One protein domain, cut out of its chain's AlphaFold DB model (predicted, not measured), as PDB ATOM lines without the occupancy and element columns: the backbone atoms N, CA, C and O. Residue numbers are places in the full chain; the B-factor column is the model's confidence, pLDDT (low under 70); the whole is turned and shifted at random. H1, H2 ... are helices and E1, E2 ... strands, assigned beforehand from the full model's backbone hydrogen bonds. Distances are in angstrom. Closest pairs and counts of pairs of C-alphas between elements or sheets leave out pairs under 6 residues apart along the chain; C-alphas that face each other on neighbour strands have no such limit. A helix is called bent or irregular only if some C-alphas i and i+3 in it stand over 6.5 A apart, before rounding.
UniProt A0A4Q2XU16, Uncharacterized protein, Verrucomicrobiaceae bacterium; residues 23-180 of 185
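Overview. This is residues 23 to 180 of the 185 residues of an uncharacterized protein of Verrucomicrobiaceae bacterium (UniProt A0A4Q2XU16). A twisted sheet of six strands curls round one long helix, H2, and a second helix, H3, sits on the same face, over E5. The long stretch of residues 35 to 64 runs round the outside, with short pairings to E2 and to residues 178 to 179, and residues 89 to 106 form a long loop between E3 and E4. The printed part has 158 residues, with the named elements E1, H1, E2, E3, E4, H2, E5, H3, E6 along the chain; the sheet is mixed, in the order E2, E3, E4, E5, E1, E6. The class is mixed, helices and strands; the whole is compact, with a radius of gyration of the C-alphas of 15.3 A and spans of 43 by 41 by 29 A.

Along the chain. E1, residues 23 to 34, begins at C-alpha 23 (63.422, 53.087, 90.179) and is 33.7 A long. H1 is residues 65 to 68, E2 residues 74 to 77 and E3 residues 83 to 88. E4, residues 107 to 114, measures 19.2 A and bends by 67 degrees at residue 111. H2, residues 117 to 133, starts at C-alpha 117 (40.129, 62.583, 83.810) and is 24.3 A long. E5 is residues 139 to 144. H3, residues 145 to 154, is irregular, with C-alphas 146 and 149 7.4 A apart. E6, residues 158 to 169, measures 32.3 A, bends by 52 degrees at residue 161 and ends at C-alpha 169 (65.232, 52.727, 83.970).

Arrangement. E1 and E6 are antiparallel, with N 29 and O 163 at 2.8 A. E5 and E1 are antiparallel, with N 30 and O 141 at 2.8 A. E4 and E5 are parallel, with N 140 and O 107 at 2.8 A. E2, E3 and E4 form a meander, each strand the antiparallel neighbour of the one before; N 76 and O 85 are 2.8 A apart, N 110 and O 86 2.9 A. E4, H2, E5 is a strand-helix-strand unit, two parallel neighbour strands with a helix between; E5, H3, E6 is a split one, with E1 between its strands. Both crossovers are right-handed. H2 and H3 are on one face of the sheet, making two layers. The closest C-alphas of H2 and E3 are those of Ala 119 and Ala 83, 5.3 A. H3 has a height over the sheet of 7.7 A and runs along E5, at 25 degrees on the local plane. With residues 117 to 121 alone, H2 touches H3, only just about perpendicular at 73 degrees; their closest C-alphas are those of Ala 117 and Leu 151, 4.7 A. H1 only grazes the sheet. In H2 every O i to N i+4 pair is within hydrogen-bond range, in H3 3 of 6; H1 is too short for such a pair.

Size, cuts and confidence. The C-alphas farthest apart, of Gly 37 and Gly 171, are 48.3 A apart. The printed part has no cut. The links E1 to H1 and E3 to E4 are long. The mean pLDDT of the printed part is 93.3; residues 44 and 47 are under 70.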
ATOM      1  N   ARG A  23      64.854  52.784  90.181       94.56
ATOM      2  CA  ARG A  23      63.422  53.087  90.179       94.56
ATOM      3  C   ARG A  23      63.202  54.458  89.533       94.56
ATOM      4  O   ARG A  23      63.797  55.446  89.948       94.56
ATOM      5  N   ALA A  24      62.355  54.492  88.514       94.81
ATOM      6  CA  ALA A  24      62.115  55.653  87.665       94.81
ATOM      7  C   ALA A  24      60.736  56.277  87.905       94.81
ATOM      8  O   ALA A  24      60.575  57.493  87.834       94.81
ATOM      9  N   GLY A  25      59.745  55.445  88.216       95.19
ATOM     10  CA  GLY A  25      58.377  55.879  88.460       95.19
ATOM     11  C   GLY A  25      57.470  54.714  88.819       95.19
ATOM     12  O   GLY A  25      57.919  53.574  88.956       95.19
ATOM     13  N   GLU A  26      56.190  55.017  88.964       96.31
ATOM     14  CA  GLU A  26      55.141  54.055  89.284       96.31
ATOM     15  C   GLU A  26      53.957  54.263  88.355       96.31
ATOM     16  O   GLU A  26      53.578  55.393  88.027       96.31
ATOM     17  N   ILE A  27      53.368  53.148  87.958       97.25
ATOM     18  CA  ILE A  27      52.130  53.102  87.201       97.25
ATOM     19  C   ILE A  27      51.123  52.238  87.949       97.25
ATOM     20  O   ILE A  27      51.480  51.385  88.765       97.25
ATOM     21  N   MET A  28      49.859  52.435  87.615       97.88
ATOM     22  CA  MET A  28      48.785  51.539  87.994       97.88
ATOM     23  C   MET A  28      48.225  50.893  86.740       97.88
ATOM     24  O   MET A  28      47.808  51.586  85.811       97.88
ATOM     25  N   VAL A  29      48.205  49.566  86.728       97.62
ATOM     26  CA  VAL A  29      47.500  48.787  85.718       97.62
ATOM     27  C   VAL A  29      46.069  48.596  86.196       97.62
ATOM     28  O   VAL A  29      45.819  48.028  87.260       97.62
ATOM     29  N   LEU A  30      45.126  49.075  85.399       98.06
ATOM     30  CA  LEU A  30      43.701  48.939  85.632       98.06
ATOM     31  C   LEU A  30      43.166  47.810  84.759       98.06
ATOM     32  O   LEU A  30      43.380  47.808  83.547       98.06
ATOM     33  N   ARG A  31      42.439  46.875  85.368       97.56
ATOM     34  CA  ARG A  31      41.597  45.907  84.661       97.56
ATOM     35  C   ARG A  31      40.150  46.347  84.794       97.56
ATOM     36  O   ARG A  31      39.590  46.326  85.890       97.56
ATOM     37  N   LEU A  32      39.564  46.723  83.671       98.12
ATOM     38  CA  LEU A  32      38.235  47.297  83.559       98.12
ATOM     39  C   LEU A  32      37.265  46.265  82.988       98.12
ATOM     40  O   LEU A  32      37.591  45.547  82.042       98.12
ATOM     41  N   SER A  33      36.061  46.209  83.541       97.31
ATOM     42  CA  SER A  33      34.953  45.422  82.999       97.31
ATOM     43  C   SER A  33      33.623  46.124  83.258       97.31
ATOM     44  O   SER A  33      33.499  46.897  84.212       97.31
ATOM     45  N   ALA A  34      32.608  45.841  82.441       94.50
ATOM     46  CA  ALA A  34      31.252  46.285  82.740       94.50
ATOM     47  C   ALA A  34      30.769  45.619  84.041       94.50
ATOM     48  O   ALA A  34      31.084  44.455  84.308       94.50
ATOM     49  N   LYS A  35      30.009  46.348  84.865       91.62
ATOM     50  CA  LYS A  35      29.293  45.733  85.989       91.62
ATOM     51  C   LYS A  35      28.208  44.786  85.447       91.62
ATOM     52  O   LYS A  35      27.586  45.104  84.430       91.62
ATOM     53  N   PRO A  36      27.939  43.645  86.107       86.25
ATOM     54  CA  PRO A  36      26.861  42.749  85.700       86.25
ATOM     55  C   PRO A  36      25.519  43.485  85.583       86.25
ATOM     56  O   PRO A  36      25.140  44.226  86.486       86.25
ATOM     57  N   GLY A  37      24.806  43.280  84.473       85.75
ATOM     58  CA  GLY A  37      23.498  43.899  84.220       85.75
ATOM     59  C   GLY A  37      23.537  45.344  83.711       85.75
ATOM     60  O   GLY A  37      22.482  45.887  83.398       85.75
ATOM     61  N   ILE A  38      24.718  45.958  83.583       86.81
ATOM     62  CA  ILE A  38      24.870  47.289  82.989       86.81
ATOM     63  C   ILE A  38      25.189  47.157  81.502       86.81
ATOM     64  O   ILE A  38      26.173  46.527  81.113       86.81
ATOM     65  N   VAL A  39      24.370  47.801  80.671       84.44
ATOM     66  CA  VAL A  39      24.667  48.020  79.254       84.44
ATOM     67  C   VAL A  39      25.357  49.372  79.136       84.44
ATOM     68  O   VAL A  39      24.788  50.399  79.500       84.44
ATOM     69  N   LEU A  40      26.599  49.370  78.658       86.62
ATOM     70  CA  LEU A  40      27.339  50.600  78.401       86.62
ATOM     71  C   LEU A  40      26.989  51.106  77.002       86.62
ATOM     72  O   LEU A  40      27.195  50.406  76.010       86.62
ATOM     73  N   GLU A  41      26.461  52.323  76.924       82.38
ATOM     74  CA  GLU A  41      26.249  53.004  75.651       82.38
ATOM     75  C   GLU A  41      27.547  53.644  75.167       82.38
ATOM     76  O   GLU A  41      28.233  54.328  75.929       82.38
ATOM     77  N   ARG A  42      27.847  53.458  73.880       78.56
ATOM     78  CA  ARG A  42      29.009  54.071  73.243       78.56
ATOM     79  C   ARG A  42      28.764  55.551  72.953       78.56
ATOM     80  O   ARG A  42      27.708  55.907  72.435       78.56
ATOM     81  N   ARG A  43      29.756  56.399  73.221       75.69
ATOM     82  CA  ARG A  43      29.701  57.852  72.998       75.69
ATOM     83  C   ARG A  43      30.850  58.395  72.146       75.69
ATOM     84  O   ARG A  43      30.663  59.417  71.490       75.69
ATOM     85  N   ALA A  44      32.014  57.750  72.133       68.94
ATOM     86  CA  ALA A  44      33.123  58.112  71.253       68.94
ATOM     87  C   ALA A  44      32.848  57.734  69.796       68.94
ATOM     88  O   ALA A  44      32.241  56.699  69.495       68.94
ATOM     89  N   GLY A  45      33.362  58.569  68.892       71.81
ATOM     90  CA  GLY A  45      33.430  58.242  67.475       71.81
ATOM     91  C   GLY A  45      34.383  57.069  67.243       71.81
ATOM     92  O   GLY A  45      35.400  56.939  67.927       71.81
ATOM     93  N   ILE A  46      34.034  56.213  66.281       72.00
ATOM     94  CA  ILE A  46      34.935  55.188  65.750       72.00
ATOM     95  C   ILE A  46      35.620  55.775  64.526       72.00
ATOM     96  O   ILE A  46      34.944  56.207  63.591       72.00
ATOM     97  N   GLY A  47      36.947  55.726  64.518       67.81
ATOM     98  CA  GLY A  47      37.746  56.166  63.382       67.81
ATOM     99  C   GLY A  47      38.105  57.651  63.424       67.81
ATOM    100  O   GLY A  47      37.463  58.467  64.082       67.81
ATOM    101  N   GLY A  48      39.187  57.981  62.722       70.19
ATOM    102  CA  GLY A  48      39.779  59.315  62.689       70.19
ATOM    103  C   GLY A  48      41.247  59.312  63.114       70.19
ATOM    104  O   GLY A  48      41.734  58.380  63.754       70.19
ATOM    105  N   ASN A  49      41.960  60.373  62.738       81.44
ATOM    106  CA  ASN A  49      43.328  60.586  63.196       81.44
ATOM    107  C   ASN A  49      43.326  60.848  64.704       81.44
ATOM    108  O   ASN A  49      42.574  61.691  65.193       81.44
ATOM    109  N   MET A  50      44.195  60.145  65.429       86.44
ATOM    110  CA  MET A  50      44.404  60.376  66.855       86.44
ATOM    111  C   MET A  50      44.898  61.816  67.069       86.44
ATOM    112  O   MET A  50      45.916  62.189  66.477       86.44
ATOM    113  N   PRO A  51      44.218  62.637  67.889       88.56
ATOM    114  CA  PRO A  51      44.682  63.988  68.162       88.56
ATOM    115  C   PRO A  51      46.035  63.940  68.890       88.56
ATOM    116  O   PRO A  51      46.253  63.059  69.732       88.56
ATOM    117  N   PRO A  52      46.954  64.880  68.607       89.50
ATOM    118  CA  PRO A  52      48.204  64.987  69.342       89.50
ATOM    119  C   PRO A  52      47.927  65.551  70.742       89.50
ATOM    120  O   PRO A  52      47.908  66.763  70.951       89.50
ATOM    121  N   ILE A  53      47.699  64.666  71.713       93.44
ATOM    122  CA  ILE A  53      47.525  65.038  73.120       93.44
ATOM    123  C   ILE A  53      48.888  64.993  73.816       93.44
ATOM    124  O   ILE A  53      49.469  63.923  74.020       93.44
ATOM    125  N   ASN A  54      49.391  66.166  74.201       91.31
ATOM    126  CA  ASN A  54      50.652  66.302  74.924       91.31
ATOM    127  C   ASN A  54      50.444  66.049  76.419       91.31
ATOM    128  O   ASN A  54      50.039  66.942  77.162       91.31
ATOM    129  N   MET A  55      50.765  64.834  76.857       92.00
ATOM    130  CA  MET A  55      50.809  64.485  78.276       92.00
ATOM    131  C   MET A  55      52.189  64.794  78.863       92.00
ATOM    132  O   MET A  55      53.200  64.525  78.213       92.00
ATOM    133  N   PRO A  56      52.274  65.322  80.097       93.31
ATOM    134  CA  PRO A  56      53.556  65.480  80.766       93.31
ATOM    135  C   PRO A  56      54.165  64.112  81.104       93.31
ATOM    136  O   PRO A  56      53.454  63.172  81.469       93.31
ATOM    137  N   GLY A  57      55.495  64.031  81.062       94.44
ATOM    138  CA  GLY A  57      56.261  62.855  81.476       94.44
ATOM    139  C   GLY A  57      56.856  62.064  80.316       94.44
ATOM    140  O   GLY A  57      57.033  62.579  79.213       94.44
ATOM    141  N   TYR A  58      57.207  60.814  80.597       95.69
ATOM    142  CA  TYR A  58      57.738  59.880  79.619       95.69
ATOM    143  C   TYR A  58      56.618  59.036  79.037       95.69
ATOM    144  O   TYR A  58      55.734  58.565  79.755       95.69
ATOM    145  N   ARG A  59      56.692  58.812  77.730       92.81
ATOM    146  CA  ARG A  59      55.807  57.916  77.003       92.81
ATOM    147  C   ARG A  59      56.657  56.998  76.151       92.81
ATOM    148  O   ARG A  59      57.576  57.459  75.478       92.81
ATOM    149  N   VAL A  60      56.343  55.712  76.189       83.94
ATOM    150  CA  VAL A  60      56.893  54.782  75.208       83.94
ATOM    151  C   VAL A  60      56.081  54.969  73.936       83.94
ATOM    152  O   VAL A  60      54.859  54.853  73.947       83.94
ATOM    153  N   THR A  61      56.755  55.367  72.865       79.69
ATOM    154  CA  THR A  61      56.154  55.485  71.537       79.69
ATOM    155  C   THR A  61      56.687  54.357  70.678       79.69
ATOM    156  O   THR A  61      57.905  54.200  70.574       79.69
ATOM    157  N   GLY A  62      55.803  53.608  70.038       78.31
ATOM    158  CA  GLY A  62      56.198  52.507  69.179       78.31
ATOM    159  C   GLY A  62      55.058  51.528  68.961       78.31
ATOM    160  O   GLY A  62      53.919  51.795  69.333       78.31
ATOM    161  N   GLY A  63      55.409  50.421  68.314       83.50
ATOM    162  CA  GLY A  63      54.511  49.304  68.082       83.50
ATOM    163  C   GLY A  63      53.513  49.508  66.946       83.50
ATOM    164  O   GLY A  63      53.225  50.617  66.505       83.50
ATOM    165  N   ASP A  64      53.010  48.381  66.459       89.62
ATOM    166  CA  ASP A  64      52.002  48.310  65.412       89.62
ATOM    167  C   ASP A  64      50.883  47.392  65.911       89.62
ATOM    168  O   ASP A  64      51.085  46.184  66.102       89.62
ATOM    169  N   SER A  65      49.720  47.986  66.188       90.50
ATOM    170  CA  SER A  65      48.547  47.266  66.680       90.50
ATOM    171  C   SER A  65      48.050  46.223  65.679       90.50
ATOM    172  O   SER A  65      47.592  45.160  66.096       90.50
ATOM    173  N   ASP A  66      48.212  46.452  64.373       92.19
ATOM    174  CA  ASP A  66      47.727  45.538  63.332       92.19
ATOM    175  C   ASP A  66      48.531  44.231  63.299       92.19
ATOM    176  O   ASP A  66      48.007  43.153  62.985       92.19
ATOM    177  N   ILE A  67      49.809  44.297  63.681       92.31
ATOM    178  CA  ILE A  67      50.686  43.124  63.747       92.31
ATOM    179  C   ILE A  67      50.358  42.261  64.974       92.31
ATOM    180  O   ILE A  67      50.363  41.030  64.881       92.31
ATOM    181  N   ARG A  68      50.059  42.875  66.128       93.69
ATOM    182  CA  ARG A  68      49.867  42.158  67.408       93.69
ATOM    183  C   ARG A  68      48.417  41.801  67.727       93.69
ATOM    184  O   ARG A  68      48.191  40.858  68.488       93.69
ATOM    185  N   SER A  69      47.444  42.502  67.160       94.50
ATOM    186  CA  SER A  69      46.023  42.286  67.434       94.50
ATOM    187  C   SER A  69      45.412  41.251  66.491       94.50
ATOM    188  O   SER A  69      45.702  41.211  65.295       94.50
ATOM    189  N   MET A  70      44.561  40.378  67.029       95.25
ATOM    190  CA  MET A  70      43.712  39.489  66.238       95.25
ATOM    191  C   MET A  70      42.398  40.177  65.852       95.25
ATOM    192  O   MET A  70      41.915  39.949  64.743       95.25
ATOM    193  N   MET A  71      41.843  41.015  66.733       94.50
ATOM    194  CA  MET A  71      40.760  41.935  66.376       94.50
ATOM    195  C   MET A  71      41.284  43.105  65.536       94.50
ATOM    196  O   MET A  71      42.438  43.503  65.694       94.50
ATOM    197  N   GLU A  72      40.430  43.687  64.695       94.88
ATOM    198  CA  GLU A  72      40.715  44.980  64.067       94.88
ATOM    199  C   GLU A  72      40.863  46.047  65.166       94.88
ATOM    200  O   GLU A  72      39.930  46.209  65.965       94.88
ATOM    201  N   PRO A  73      42.019  46.732  65.272       95.50
ATOM    202  CA  PRO A  73      42.210  47.764  66.281       95.50
ATOM    203  C   PRO A  73      41.189  48.891  66.130       95.50
ATOM    204  O   PRO A  73      40.950  49.407  65.040       95.50
ATOM    205  N   VAL A  74      40.580  49.301  67.241       95.56
ATOM    206  CA  VAL A  74      39.532  50.328  67.228       95.56
ATOM    207  C   VAL A  74      40.077  51.628  67.795       95.56
ATOM    208  O   VAL A  74      40.361  51.724  68.988       95.56
ATOM    209  N   HIS A  75      40.165  52.649  66.947       95.50
ATOM    210  CA  HIS A  75      40.520  54.004  67.359       95.50
ATOM    211  C   HIS A  75      39.339  54.661  68.074       95.50
ATOM    212  O   HIS A  75      38.251  54.797  67.508       95.50
ATOM    213  N   LEU A  76      39.570  55.066  69.319       95.62
ATOM    214  CA  LEU A  76      38.604  55.718  70.190       95.62
ATOM    215  C   LEU A  76      39.043  57.161  70.399       95.62
ATOM    216  O   LEU A  76      40.126  57.409  70.926       95.62
ATOM    217  N   VAL A  77      38.197  58.113  70.011       95.75
ATOM    218  CA  VAL A  77      38.451  59.545  70.206       95.75
ATOM    219  C   VAL A  77      37.177  60.200  70.729       95.75
ATOM    220  O   VAL A  77      36.086  59.992  70.190       95.75
ATOM    221  N   THR A  78      37.288  60.986  71.802       94.31
ATOM    222  CA  THR A  78      36.145  61.776  72.283       94.31
ATOM    223  C   THR A  78      35.757  62.833  71.246       94.31
ATOM    224  O   THR A  78      36.664  63.371  70.613       94.31
ATOM    225  N   PRO A  79      34.473  63.216  71.118       91.44
ATOM    226  CA  PRO A  79      34.040  64.225  70.142       91.44
ATOM    227  C   PRO A  79      34.824  65.545  70.203       91.44
ATOM    228  O   PRO A  79      35.093  66.146  69.169       91.44
ATOM    229  N   ASP A  80      35.233  65.948  71.407       92.00
ATOM    230  CA  ASP A  80      35.975  67.188  71.663       92.00
ATOM    231  C   ASP A  80      37.480  67.080  71.322       92.00
ATOM    232  O   ASP A  80      38.195  68.074  71.323       92.00
ATOM    233  N   GLY A  81      37.989  65.873  71.040       93.31
ATOM    234  CA  GLY A  81      39.421  65.613  70.834       93.31
ATOM    235  C   GLY A  81      40.269  65.592  72.115       93.31
ATOM    236  O   GLY A  81      41.482  65.412  72.037       93.31
ATOM    237  N   ASP A  82      39.645  65.723  73.287       96.00
ATOM    238  CA  ASP A  82      40.330  65.839  74.583       96.00
ATOM    239  C   ASP A  82      40.846  64.516  75.158       96.00
ATOM    240  O   ASP A  82      41.587  64.522  76.142       96.00
ATOM    241  N   ALA A  83      40.445  63.375  74.603       96.62
ATOM    242  CA  ALA A  83      40.992  62.073  74.954       96.62
ATOM    243  C   ALA A  83      40.946  61.103  73.779       96.62
ATOM    244  O   ALA A  83      40.063  61.171  72.916       96.62
ATOM    245  N   CYS A  84      41.892  60.169  73.779       96.56
ATOM    246  CA  CYS A  84      42.005  59.155  72.752       96.56
ATOM    247  C   CYS A  84      42.665  57.861  73.261       96.56
ATOM    248  O   CYS A  84      43.321  57.846  74.304       96.56
ATOM    249  N   GLY A  85      42.474  56.767  72.522       95.88
ATOM    250  CA  GLY A  85      43.149  55.482  72.721       95.88
ATOM    251  C   GLY A  85      42.857  54.504  71.581       95.88
ATOM    252  O   GLY A  85      41.983  54.753  70.752       95.88
ATOM    253  N   ILE A  86      43.576  53.387  71.536       96.25
ATOM    254  CA  ILE A  86      43.384  52.308  70.560       96.25
ATOM    255  C   ILE A  86      43.052  51.030  71.327       96.25
ATOM    256  O   ILE A  86      43.824  50.602  72.179       96.25
ATOM    257  N   LEU A  87      41.894  50.434  71.047       97.06
ATOM    258  CA  LEU A  87      41.477  49.162  71.634       97.06
ATOM    259  C   LEU A  87      41.962  47.985  70.778       97.06
ATOM    260  O   LEU A  87      41.638  47.921  69.594       97.06
ATOM    261  N   GLU A  88      42.664  47.034  71.389       96.75
ATOM    262  CA  GLU A  88      43.240  45.856  70.717       96.75
ATOM    263  C   GLU A  88      43.360  44.639  71.654       96.75
ATOM    264  O   GLU A  88      43.422  44.813  72.866       96.75
ATOM    265  N   ASP A  89      43.423  43.402  71.141       94.25
ATOM    266  CA  ASP A  89      43.446  42.177  71.976       94.25
ATOM    267  C   ASP A  89      44.829  41.521  72.144       94.25
ATOM    268  O   ASP A  89      44.993  40.595  72.933       94.25
ATOM    269  N   THR A  90      45.858  42.012  71.446       94.19
ATOM    270  CA  THR A  90      47.255  41.516  71.472       94.19
ATOM    271  C   THR A  90      47.451  40.009  71.218       94.19
ATOM    272  O   THR A  90      48.567  39.504  71.349       94.19
ATOM    273  N   ARG A  91      46.411  39.269  70.807       94.31
ATOM    274  CA  ARG A  91      46.414  37.793  70.774       94.31
ATOM    275  C   ARG A  91      47.349  37.185  69.731       94.31
ATOM    276  O   ARG A  91      47.641  35.991  69.814       94.31
ATOM    277  N   ARG A  92      47.823  37.964  68.752       94.25
ATOM    278  CA  ARG A  92      48.870  37.509  67.820       94.25
ATOM    279  C   ARG A  92      50.264  37.570  68.442       94.25
ATOM    280  O   ARG A  92      51.121  36.793  68.039       94.25
ATOM    281  N   ALA A  93      50.482  38.448  69.421       91.88
ATOM    282  CA  ALA A  93      51.769  38.599  70.098       91.88
ATOM    283  C   ALA A  93      51.834  37.850  71.436       91.88
ATOM    284  O   ALA A  93      52.825  37.177  71.717       91.88
ATOM    285  N   LYS A  94      50.787  37.945  72.264       88.88
ATOM    286  CA  LYS A  94      50.754  37.390  73.621       88.88
ATOM    287  C   LYS A  94      49.417  36.713  73.897       88.88
ATOM    288  O   LYS A  94      48.359  37.310  73.744       88.88
ATOM    289  N   ARG A  95      49.475  35.461  74.358       92.25
ATOM    290  CA  ARG A  95      48.307  34.685  74.793       92.25
ATOM    291  C   ARG A  95      48.546  34.177  76.202       92.25
ATOM    292  O   ARG A  95      49.604  33.619  76.487       92.25
ATOM    293  N   LEU A  96      47.570  34.386  77.074       89.00
ATOM    294  CA  LEU A  96      47.611  33.944  78.462       89.00
ATOM    295  C   LEU A  96      46.619  32.801  78.642       89.00
ATOM    296  O   LEU A  96      45.500  32.870  78.141       89.00
ATOM    297  N   PHE A  97      47.020  31.760  79.362       91.88
ATOM    298  CA  PHE A  97      46.182  30.596  79.631       91.88
ATOM    299  C   PHE A  97      46.051  30.392  81.136       91.88
ATOM    300  O   PHE A  97      47.017  30.561  81.881       91.88
ATOM    301  N   LEU A  98      44.844  30.050  81.574       91.44
ATOM    302  CA  LEU A  98      44.558  29.625  82.937       91.44
ATOM    303  C   LEU A  98      45.000  28.166  83.138       91.44
ATOM    304  O   LEU A  98      45.187  27.423  82.174       91.44
ATOM    305  N   GLU A  99      45.108  27.725  84.393       93.25
ATOM    306  CA  GLU A  99      45.503  26.344  84.733       93.25
ATOM    307  C   GLU A  99      44.565  25.282  84.140       93.25
ATOM    308  O   GLU A  99      44.982  24.167  83.840       93.25
ATOM    309  N   ASN A 100      43.298  25.639  83.914       94.19
ATOM    310  CA  ASN A 100      42.310  24.776  83.268       94.19
ATOM    311  C   ASN A 100      42.449  24.715  81.729       94.19
ATOM    312  O   ASN A 100      41.588  24.144  81.064       94.19
ATOM    313  N   GLY A 101      43.483  25.337  81.156       94.50
ATOM    314  CA  GLY A 101      43.756  25.372  79.719       94.50
ATOM    315  C   GLY A 101      42.923  26.379  78.921       94.50
ATOM    316  O   GLY A 101      43.157  26.539  77.724       94.50
ATOM    317  N   SER A 102      41.972  27.080  79.546       93.69
ATOM    318  CA  SER A 102      41.219  28.141  78.870       93.69
ATOM    319  C   SER A 102      42.074  29.396  78.684       93.69
ATOM    320  O   SER A 102      42.898  29.743  79.531       93.69
ATOM    321  N   GLU A 103      41.894  30.077  77.553       93.12
ATOM    322  CA  GLU A 103      42.581  31.337  77.270       93.12
ATOM    323  C   GLU A 103      41.954  32.468  78.097       93.12
ATOM    324  O   GLU A 103      40.735  32.657  78.097       93.12
ATOM    325  N   LEU A 104      42.790  33.248  78.782       92.38
ATOM    326  CA  LEU A 104      42.376  34.473  79.450       92.38
ATOM    327  C   LEU A 104      42.276  35.588  78.403       92.38
ATOM    328  O   LEU A 104      43.240  36.305  78.144       92.38
ATOM    329  N   ILE A 105      41.104  35.703  77.781       95.19
ATOM    330  CA  ILE A 105      40.843  36.707  76.744       95.19
ATOM    331  C   ILE A 105      40.715  38.092  77.388       95.19
ATOM    332  O   ILE A 105      39.927  38.293  78.316       95.19
ATOM    333  N   SER A 106      41.459  39.061  76.865       95.75
ATOM    334  CA  SER A 106      41.388  40.463  77.270       95.75
ATOM    335  C   SER A 106      41.804  41.390  76.139       95.75
ATOM    336  O   SER A 106      42.561  40.992  75.260       95.75
ATOM    337  N   ALA A 107      41.337  42.631  76.204       97.19
ATOM    338  CA  ALA A 107      41.806  43.717  75.362       97.19
ATOM    339  C   ALA A 107      42.655  44.706  76.162       97.19
ATOM    340  O   ALA A 107      42.732  44.647  77.389       97.19
ATOM    341  N   HIS A 108      43.285  45.623  75.447       97.38
ATOM    342  CA  HIS A 108      44.174  46.655  75.936       97.38
ATOM    343  C   HIS A 108      43.787  47.982  75.290       97.38
ATOM    344  O   HIS A 108      43.426  48.007  74.115       97.38
ATOM    345  N   VAL A 109      43.882  49.075  76.045       97.31
ATOM    346  CA  VAL A 109      43.904  50.424  75.471       97.31
ATOM    347  C   VAL A 109      45.357  50.861  75.369       97.31
ATOM    348  O   VAL A 109      45.990  51.149  76.387       97.31
ATOM    349  N   SER A 110      45.885  50.875  74.151       95.88
ATOM    350  CA  SER A 110      47.176  51.476  73.827       95.88
ATOM    351  C   SER A 110      46.997  52.918  73.370       95.88
ATOM    352  O   SER A 110      45.885  53.398  73.130       95.88
ATOM    353  N   SER A 111      48.101  53.650  73.301       94.94
ATOM    354  CA  SER A 111      48.133  55.060  72.952       94.94
ATOM    355  C   SER A 111      47.178  55.949  73.760       94.94
ATOM    356  O   SER A 111      46.751  56.997  73.270       94.94
ATOM    357  N   PHE A 112      46.870  55.553  74.998       96.56
ATOM    358  CA  PHE A 112      45.908  56.249  75.844       96.56
ATOM    359  C   PHE A 112      46.438  57.620  76.271       96.56
ATOM    360  O   PHE A 112      47.519  57.735  76.850       96.56
ATOM    361  N   ALA A 113      45.668  58.668  75.995       96.62
ATOM    362  CA  ALA A 113      45.988  60.032  76.393       96.62
ATOM    363  C   ALA A 113      44.707  60.833  76.638       96.62
ATOM    364  O   ALA A 113      43.685  60.589  75.995       96.62
ATOM    365  N   TYR A 114      44.748  61.787  77.571       97.44
ATOM    366  CA  TYR A 114      43.600  62.638  77.882       97.44
ATOM    367  C   TYR A 114      44.009  63.949  78.560       97.44
ATOM    368  O   TYR A 114      44.867  63.957  79.430       97.44
ATOM    369  N   LEU A 115      43.341  65.056  78.241       96.75
ATOM    370  CA  LEU A 115      43.583  66.354  78.883       96.75
ATOM    371  C   LEU A 115      42.999  66.434  80.298       96.75
ATOM    372  O   LEU A 115      43.550  67.106  81.168       96.75
ATOM    373  N   HIS A 116      41.885  65.746  80.546       96.75
ATOM    374  CA  HIS A 116      41.251  65.683  81.860       96.75
ATOM    375  C   HIS A 116      40.604  64.319  82.114       96.75
ATOM    376  O   HIS A 116      40.125  63.652  81.193       96.75
ATOM    377  N   ALA A 117      40.560  63.916  83.387       97.56
ATOM    378  CA  ALA A 117      40.129  62.583  83.810       97.56
ATOM    379  C   ALA A 117      38.741  62.187  83.282       97.56
ATOM    380  O   ALA A 117      38.540  61.048  82.873       97.56
ATOM    381  N   ALA A 118      37.799  63.135  83.211       97.06
ATOM    382  CA  ALA A 118      36.474  62.877  82.649       97.06
ATOM    383  C   ALA A 118      36.515  62.489  81.158       97.06
ATOM    384  O   ALA A 118      35.773  61.602  80.746       97.06
ATOM    385  N   ALA A 119      37.388  63.098  80.342       96.31
ATOM    386  CA  ALA A 119      37.535  62.705  78.941       96.31
ATOM    387  C   ALA A 119      38.190  61.324  78.822       96.31
ATOM    388  O   ALA A 119      37.695  60.486  78.070       96.31
ATOM    389  N   GLY A 120      39.231  61.060  79.618       97.25
ATOM    390  CA  GLY A 120      39.866  59.742  79.682       97.25
ATOM    391  C   GLY A 120      38.881  58.641  80.084       97.25
ATOM    392  O   GLY A 120      38.823  57.594  79.444       97.25
ATOM    393  N   ALA A 121      38.036  58.898  81.083       97.50
ATOM    394  CA  ALA A 121      37.010  57.958  81.515       97.50
ATOM    395  C   ALA A 121      35.983  57.648  80.413       97.50
ATOM    396  O   ALA A 121      35.611  56.487  80.264       97.50
ATOM    397  N   ARG A 122      35.577  58.638  79.598       96.00
ATOM    398  CA  ARG A 122      34.694  58.404  78.435       96.00
ATOM    399  C   ARG A 122      35.307  57.386  77.467       96.00
ATOM    400  O   ARG A 122      34.653  56.399  77.148       96.00
ATOM    401  N   VAL A 123      36.580  57.564  77.096       97.12
ATOM    402  CA  VAL A 123      37.307  56.617  76.225       97.12
ATOM    403  C   VAL A 123      37.337  55.212  76.824       97.12
ATOM    404  O   VAL A 123      37.103  54.240  76.115       97.12
ATOM    405  N   LEU A 124      37.595  55.089  78.127       97.81
ATOM    406  CA  LEU A 124      37.673  53.787  78.794       97.81
ATOM    407  C   LEU A 124      36.311  53.093  78.910       97.81
ATOM    408  O   LEU A 124      36.231  51.876  78.749       97.81
ATOM    409  N   VAL A 125      35.233  53.846  79.133       96.75
ATOM    410  CA  VAL A 125      33.864  53.316  79.084       96.75
ATOM    411  C   VAL A 125      33.545  52.794  77.683       96.75
ATOM    412  O   VAL A 125      33.068  51.666  77.549       96.75
ATOM    413  N   ASP A 126      33.879  53.558  76.642       95.88
ATOM    414  CA  ASP A 126      33.671  53.155  75.247       95.88
ATOM    415  C   ASP A 126      34.522  51.942  74.853       95.88
ATOM    416  O   ASP A 126      34.056  51.065  74.121       95.88
ATOM    417  N   ALA A 127      35.744  51.851  75.378       97.19
ATOM    418  CA  ALA A 127      36.623  50.703  75.204       97.19
ATOM    419  C   ALA A 127      36.009  49.432  75.803       97.19
ATOM    420  O   ALA A 127      35.952  48.400  75.136       97.19
ATOM    421  N   VAL A 128      35.502  49.503  77.039       97.44
ATOM    422  CA  VAL A 128      34.841  48.366  77.702       97.44
ATOM    423  C   VAL A 128      33.551  47.979  76.980       97.44
ATOM    424  O   VAL A 128      33.292  46.786  76.804       97.44
ATOM    425  N   ALA A 129      32.760  48.956  76.526       95.31
ATOM    426  CA  ALA A 129      31.559  48.703  75.735       95.31
ATOM    427  C   ALA A 129      31.899  47.957  74.434       95.31
ATOM    428  O   ALA A 129      31.316  46.911  74.147       95.31
ATOM    429  N   GLN A 130      32.896  48.437  73.683       95.50
ATOM    430  CA  GLN A 130      33.334  47.802  72.440       95.50
ATOM    431  C   GLN A 130      33.918  46.405  72.676       95.50
ATOM    432  O   GLN A 130      33.571  45.476  71.950       95.50
ATOM    433  N   ALA A 131      34.766  46.236  73.690       95.81
ATOM    434  CA  ALA A 131      35.320  44.933  74.047       95.81
ATOM    435  C   ALA A 131      34.203  43.931  74.374       95.81
ATOM    436  O   ALA A 131      34.205  42.815  73.857       95.81
ATOM    437  N   SER A 132      33.196  44.359  75.143       94.62
ATOM    438  CA  SER A 132      32.041  43.524  75.497       94.62
ATOM    439  C   SER A 132      31.243  43.092  74.261       94.62
ATOM    440  O   SER A 132      30.878  41.922  74.154       94.62
ATOM    441  N   LEU A 133      31.025  43.996  73.295       93.38
ATOM    442  CA  LEU A 133      30.381  43.671  72.012       93.38
ATOM    443  C   LEU A 133      31.187  42.655  71.189       93.38
ATOM    444  O   LEU A 133      30.605  41.844  70.473       93.38
ATOM    445  N   SER A 134      32.514  42.667  71.315       94.00
ATOM    446  CA  SER A 134      33.421  41.703  70.682       94.00
ATOM    447  C   SER A 134      33.616  40.410  71.492       94.00
ATOM    448  O   SER A 134      34.457  39.589  71.133       94.00
ATOM    449  N   GLY A 135      32.863  40.204  72.581       94.38
ATOM    450  CA  GLY A 135      32.984  39.020  73.438       94.38
ATOM    451  C   GLY A 135      34.252  38.993  74.299       94.38
ATOM    452  O   GLY A 135      34.638  37.936  74.796       94.38
ATOM    453  N   ILE A 136      34.911  40.138  74.480       96.00
ATOM    454  CA  ILE A 136      36.123  40.288  75.283       96.00
ATOM    455  C   ILE A 136      35.729  40.779  76.688       96.00
ATOM    456  O   ILE A 136      35.199  41.881  76.830       96.00
ATOM    457  N   PRO A 137      35.986  39.996  77.752       95.25
ATOM    458  CA  PRO A 137      35.402  40.242  79.073       95.25
ATOM    459  C   PRO A 137      36.085  41.352  79.885       95.25
ATOM    460  O   PRO A 137      35.565  41.752  80.928       95.25
ATOM    461  N   ALA A 138      37.271  41.805  79.477       96.38
ATOM    462  CA  ALA A 138      38.030  42.804  80.220       96.38
ATOM    463  C   ALA A 138      38.952  43.626  79.323       96.38
ATOM    464  O   ALA A 138      39.462  43.131  78.318       96.38
ATOM    465  N   VAL A 139      39.208  44.860  79.752       98.00
ATOM    466  CA  VAL A 139      40.118  45.807  79.110       98.00
ATOM    467  C   VAL A 139      41.198  46.221  80.102       98.00
ATOM    468  O   VAL A 139      40.890  46.588  81.235       98.00
ATOM    469  N   PHE A 140      42.457  46.182  79.684       97.81
ATOM    470  CA  PHE A 140      43.592  46.659  80.460       97.81
ATOM    471  C   PHE A 140      44.069  48.026  79.971       97.81
ATOM    472  O   PHE A 140      44.142  48.292  78.775       97.81
ATOM    473  N   VAL A 141      44.438  48.893  80.906       98.06
ATOM    474  CA  VAL A 141      45.102  50.172  80.626       98.06
ATOM    475  C   VAL A 141      46.081  50.466  81.755       98.06
ATOM    476  O   VAL A 141      45.837  50.065  82.892       98.06
ATOM    477  N   ALA A 142      47.189  51.145  81.467       97.62
ATOM    478  CA  ALA A 142      48.081  51.651  82.503       97.62
ATOM    479  C   ALA A 142      48.098  53.175  82.493       97.62
ATOM    480  O   ALA A 142      48.064  53.808  81.440       97.62
ATOM    481  N   VAL A 143      48.159  53.756  83.687       97.75
ATOM    482  CA  VAL A 143      48.279  55.202  83.894       97.75
ATOM    483  C   VAL A 143      49.345  55.489  84.952       97.75
ATOM    484  O   VAL A 143      49.592  54.628  85.802       97.75
ATOM    485  N   PRO A 144      49.978  56.676  84.942       97.81
ATOM    486  CA  PRO A 144      50.849  57.095  86.034       97.81
ATOM    487  C   PRO A 144      50.118  57.007  87.374       97.81
ATOM    488  O   PRO A 144      48.953  57.399  87.463       97.81
ATOM    489  N   LEU A 145      50.807  56.556  88.427       97.44
ATOM    490  CA  LEU A 145      50.203  56.411  89.758       97.44
ATOM    491  C   LEU A 145      49.564  57.725  90.256       97.44
ATOM    492  O   LEU A 145      48.501  57.704  90.867       97.44
ATOM    493  N   SER A 146      50.164  58.871  89.919       97.19
ATOM    494  CA  SER A 146      49.675  60.210  90.278       97.19
ATOM    495  C   SER A 146      48.329  60.600  89.657       97.19
ATOM    496  O   SER A 146      47.694  61.535  90.135       97.19
ATOM    497  N   GLU A 147      47.895  59.925  88.590       97.81
ATOM    498  CA  GLU A 147      46.641  60.226  87.888       97.81
ATOM    499  C   GLU A 147      45.495  59.271  88.259       97.81
ATOM    500  O   GLU A 147      44.345  59.500  87.876       97.81
ATOM    501  N   VAL A 148      45.785  58.211  89.020       97.69
ATOM    502  CA  VAL A 148      44.836  57.125  89.313       97.69
ATOM    503  C   VAL A 148      43.586  57.644  90.006       97.69
ATOM    504  O   VAL A 148      42.494  57.443  89.488       97.69
ATOM    505  N   ASP A 149      43.721  58.360  91.122       97.94
ATOM    506  CA  ASP A 149      42.565  58.794  91.921       97.94
ATOM    507  C   ASP A 149      41.610  59.695  91.128       97.94
ATOM    508  O   ASP A 149      40.384  59.553  91.204       97.94
ATOM    509  N   ARG A 150      42.171  60.601  90.314       97.38
ATOM    510  CA  ARG A 150      41.394  61.494  89.446       97.38
ATOM    511  C   ARG A 150      40.631  60.703  88.395       97.38
ATOM    512  O   ARG A 150      39.451  60.971  88.177       97.38
ATOM    513  N   LEU A 151      41.293  59.738  87.758       97.94
ATOM    514  CA  LEU A 151      40.675  58.898  86.742       97.94
ATOM    515  C   LEU A 151      39.608  57.985  87.347       97.94
ATOM    516  O   LEU A 151      38.485  57.978  86.852       97.94
ATOM    517  N   LEU A 152      39.910  57.281  88.443       97.56
ATOM    518  CA  LEU A 152      38.975  56.395  89.145       97.56
ATOM    519  C   LEU A 152      37.691  57.123  89.547       97.56
ATOM    520  O   LEU A 152      36.602  56.591  89.344       97.56
ATOM    521  N   SER A 153      37.814  58.359  90.036       96.94
ATOM    522  CA  SER A 153      36.666  59.200  90.400       96.94
ATOM    523  C   SER A 153      35.740  59.506  89.214       96.94
ATOM    524  O   SER A 153      34.569  59.818  89.417       96.94
ATOM    525  N   ALA A 154      36.237  59.406  87.977       97.25
ATOM    526  CA  ALA A 154      35.483  59.660  86.753       97.25
ATOM    527  C   ALA A 154      34.968  58.387  86.046       97.25
ATOM    528  O   ALA A 154      34.122  58.504  85.162       97.25
ATOM    529  N   LEU A 155      35.436  57.181  86.408       95.25
ATOM    530  CA  LEU A 155      35.078  55.925  85.713       95.25
ATOM    531  C   LEU A 155      33.648  55.433  85.990       95.25
ATOM    532  O   LEU A 155      33.148  54.577  85.259       95.25
ATOM    533  N   GLY A 156      32.984  55.973  87.016       90.25
ATOM    534  CA  GLY A 156      31.567  55.737  87.296       90.25
ATOM    535  C   GLY A 156      31.202  54.257  87.452       90.25
ATOM    536  O   GLY A 156      31.494  53.625  88.466       90.25
ATOM    537  N   GLU A 157      30.516  53.707  86.446       88.62
ATOM    538  CA  GLU A 157      29.889  52.381  86.493       88.62
ATOM    539  C   GLU A 157      30.799  51.211  86.098       88.62
ATOM    540  O   GLU A 157      30.342  50.069  86.046       88.62
ATOM    541  N   LEU A 158      32.084  51.443  85.844       96.19
ATOM    542  CA  LEU A 158      33.011  50.347  85.575       96.19
ATOM    543  C   LEU A 158      33.370  49.590  86.859       96.19
ATOM    544  O   LEU A 158      33.538  50.169  87.931       96.19
ATOM    545  N   HIS A 159      33.520  48.274  86.742       97.25
ATOM    546  CA  HIS A 159      34.208  47.481  87.750       97.25
ATOM    547  C   HIS A 159      35.715  47.556  87.477       97.25
ATOM    548  O   HIS A 159      36.159  47.261  86.364       97.25
ATOM    549  N   VAL A 160      36.488  47.973  88.483       97.88
ATOM    550  CA  VAL A 160      37.919  48.268  88.346       97.88
ATOM    551  C   VAL A 160      38.723  47.436  89.332       97.88
ATOM    552  O   VAL A 160      38.552  47.563  90.543       97.88
ATOM    553  N   LEU A 161      39.638  46.620  88.813       97.50
ATOM    554  CA  LEU A 161      40.703  46.008  89.604       97.50
ATOM    555  C   LEU A 161      42.012  46.751  89.341       97.50
ATOM    556  O   LEU A 161      42.287  47.150  88.211       97.50
ATOM    557  N   GLN A 162      42.807  46.928  90.391       97.44
ATOM    558  CA  GLN A 162      44.030  47.726  90.385       97.44
ATOM    559  C   GLN A 162      45.235  46.837  90.684       97.44
ATOM    560  O   GLN A 162      45.176  46.008  91.592       97.44
ATOM    561  N   SER A 163      46.319  47.011  89.932       96.44
ATOM    562  CA  SER A 163      47.602  46.358  90.189       96.44
ATOM    563  C   SER A 163      48.754  47.341  89.993       96.44
ATOM    564  O   SER A 163      48.936  47.892  88.904       96.44
ATOM    565  N   GLY A 164      49.519  47.572  91.061       95.88
ATOM    566  CA  GLY A 164      50.678  48.459  91.053       95.88
ATOM    567  C   GLY A 164      51.850  47.867  90.272       95.88
ATOM    568  O   GLY A 164      52.101  46.657  90.288       95.88
ATOM    569  N   ALA A 165      52.586  48.730  89.574       94.81
ATOM    570  CA  ALA A 165      53.846  48.349  88.959       94.81
ATOM    571  C   ALA A 165      54.890  49.463  89.063       94.81
ATOM    572  O   ALA A 165      54.654  50.626  88.734       94.81
ATOM    573  N   THR A 166      56.099  49.064  89.453       94.94
ATOM    574  CA  THR A 166      57.265  49.946  89.495       94.94
ATOM    575  C   THR A 166      57.986  49.932  88.148       94.94
ATOM    576  O   THR A 166      58.306  48.868  87.599       94.94
ATOM    577  N   VAL A 167      58.284  51.118  87.622       94.25
ATOM    578  CA  VAL A 167      59.104  51.322  86.426       94.25
ATOM    579  C   VAL A 167      60.562  51.478  86.846       94.25
ATOM    580  O   VAL A 167      60.877  52.261  87.742       94.25
ATOM    581  N   PHE A 168      61.456  50.746  86.187       93.75
ATOM    582  CA  PHE A 168      62.901  50.857  86.363       93.75
ATOM    583  C   PHE A 168      63.534  51.327  85.057       93.75
ATOM    584  O   PHE A 168      63.099  50.919  83.983       93.75
ATOM    585  N   SER A 169      64.553  52.175  85.144       94.38
ATOM    586  CA  SER A 169      65.232  52.727  83.970       94.38
ATOM    587  C   SER A 169      66.705  53.015  84.253       94.38
ATOM    588  O   SER A 169      67.133  53.031  85.409       94.38
ATOM    589  N   HIS A 170      67.467  53.284  83.196       94.06
ATOM    590  CA  HIS A 170      68.822  53.811  83.280       94.06
ATOM    591  C   HIS A 170      68.897  55.179  82.594       94.06
ATOM    592  O   HIS A 170      68.392  55.332  81.486       94.06
ATOM    593  N   GLY A 171      69.533  56.160  83.241       94.00
ATOM    594  CA  GLY A 171      69.768  57.492  82.669       94.00
ATOM    595  C   GLY A 171      68.537  58.400  82.564       94.00
ATOM    596  O   GLY A 171      68.662  59.511  82.058       94.00
ATOM    597  N   MET A 172      67.369  57.964  83.045       94.12
ATOM    598  CA  MET A 172      66.144  58.769  83.051       94.12
ATOM    599  C   MET A 172      65.930  59.426  84.414       94.12
ATOM    600  O   MET A 172      66.336  58.894  85.451       94.12
ATOM    601  N   GLU A 173      65.246  60.569  84.420       93.44
ATOM    602  CA  GLU A 173      64.892  61.258  85.658       93.44
ATOM    603  C   GLU A 173      63.837  60.469  86.442       93.44
ATOM    604  O   GLU A 173      62.819  60.030  85.900       93.44
ATOM    605  N   SER A 174      64.065  60.324  87.747       92.38
ATOM    606  CA  SER A 174      63.071  59.747  88.653       92.38
ATOM    607  C   SER A 174      61.931  60.730  88.943       92.38
ATOM    608  O   SER A 174      62.096  61.946  88.847       92.38
ATOM    609  N   GLY A 175      60.757  60.202  89.298       90.44
ATOM    610  CA  GLY A 175      59.606  61.007  89.726       90.44
ATOM    611  C   GLY A 175      58.815  61.656  88.587       90.44
ATOM    612  O   GLY A 175      57.856  62.384  88.841       90.44
ATOM    613  N   ARG A 176      59.174  61.390  87.326       94.50
ATOM    614  CA  ARG A 176      58.358  61.764  86.165       94.50
ATOM    615  C   ARG A 176      57.179  60.801  86.011       94.50
ATOM    616  O   ARG A 176      57.278  59.629  86.367       94.50
ATOM    617  N   ALA A 177      56.073  61.290  85.454       96.44
ATOM    618  CA  ALA A 177      54.955  60.440  85.054       96.44
ATOM    619  C   ALA A 177      55.386  59.488  83.925       96.44
ATOM    620  O   ALA A 177      56.143  59.891  83.041       96.44
ATOM    621  N   TRP A 178      54.897  58.248  83.953       96.94
ATOM    622  CA  TRP A 178      55.166  57.234  82.933       96.94
ATOM    623  C   TRP A 178      53.858  56.763  82.300       96.94
ATOM    624  O   TRP A 178      53.023  56.154  82.964       96.94
ATOM    625  N   TRP A 179      53.699  57.037  81.010       96.38
ATOM    626  CA  TRP A 179      52.588  56.576  80.184       96.38
ATOM    627  C   TRP A 179      53.052  55.355  79.394       96.38
ATOM    628  O   TRP A 179      53.894  55.469  78.500       96.38
ATOM    629  N   ILE A 180      52.557  54.182  79.780       95.31
ATOM    630  CA  ILE A 180      52.992  52.894  79.235       95.31
ATOM    631  C   ILE A 180      51.784  52.177  78.646       95.31
ATOM    632  O   ILE A 180      50.756  52.036  79.305       95.31
TER     633      ILE A 180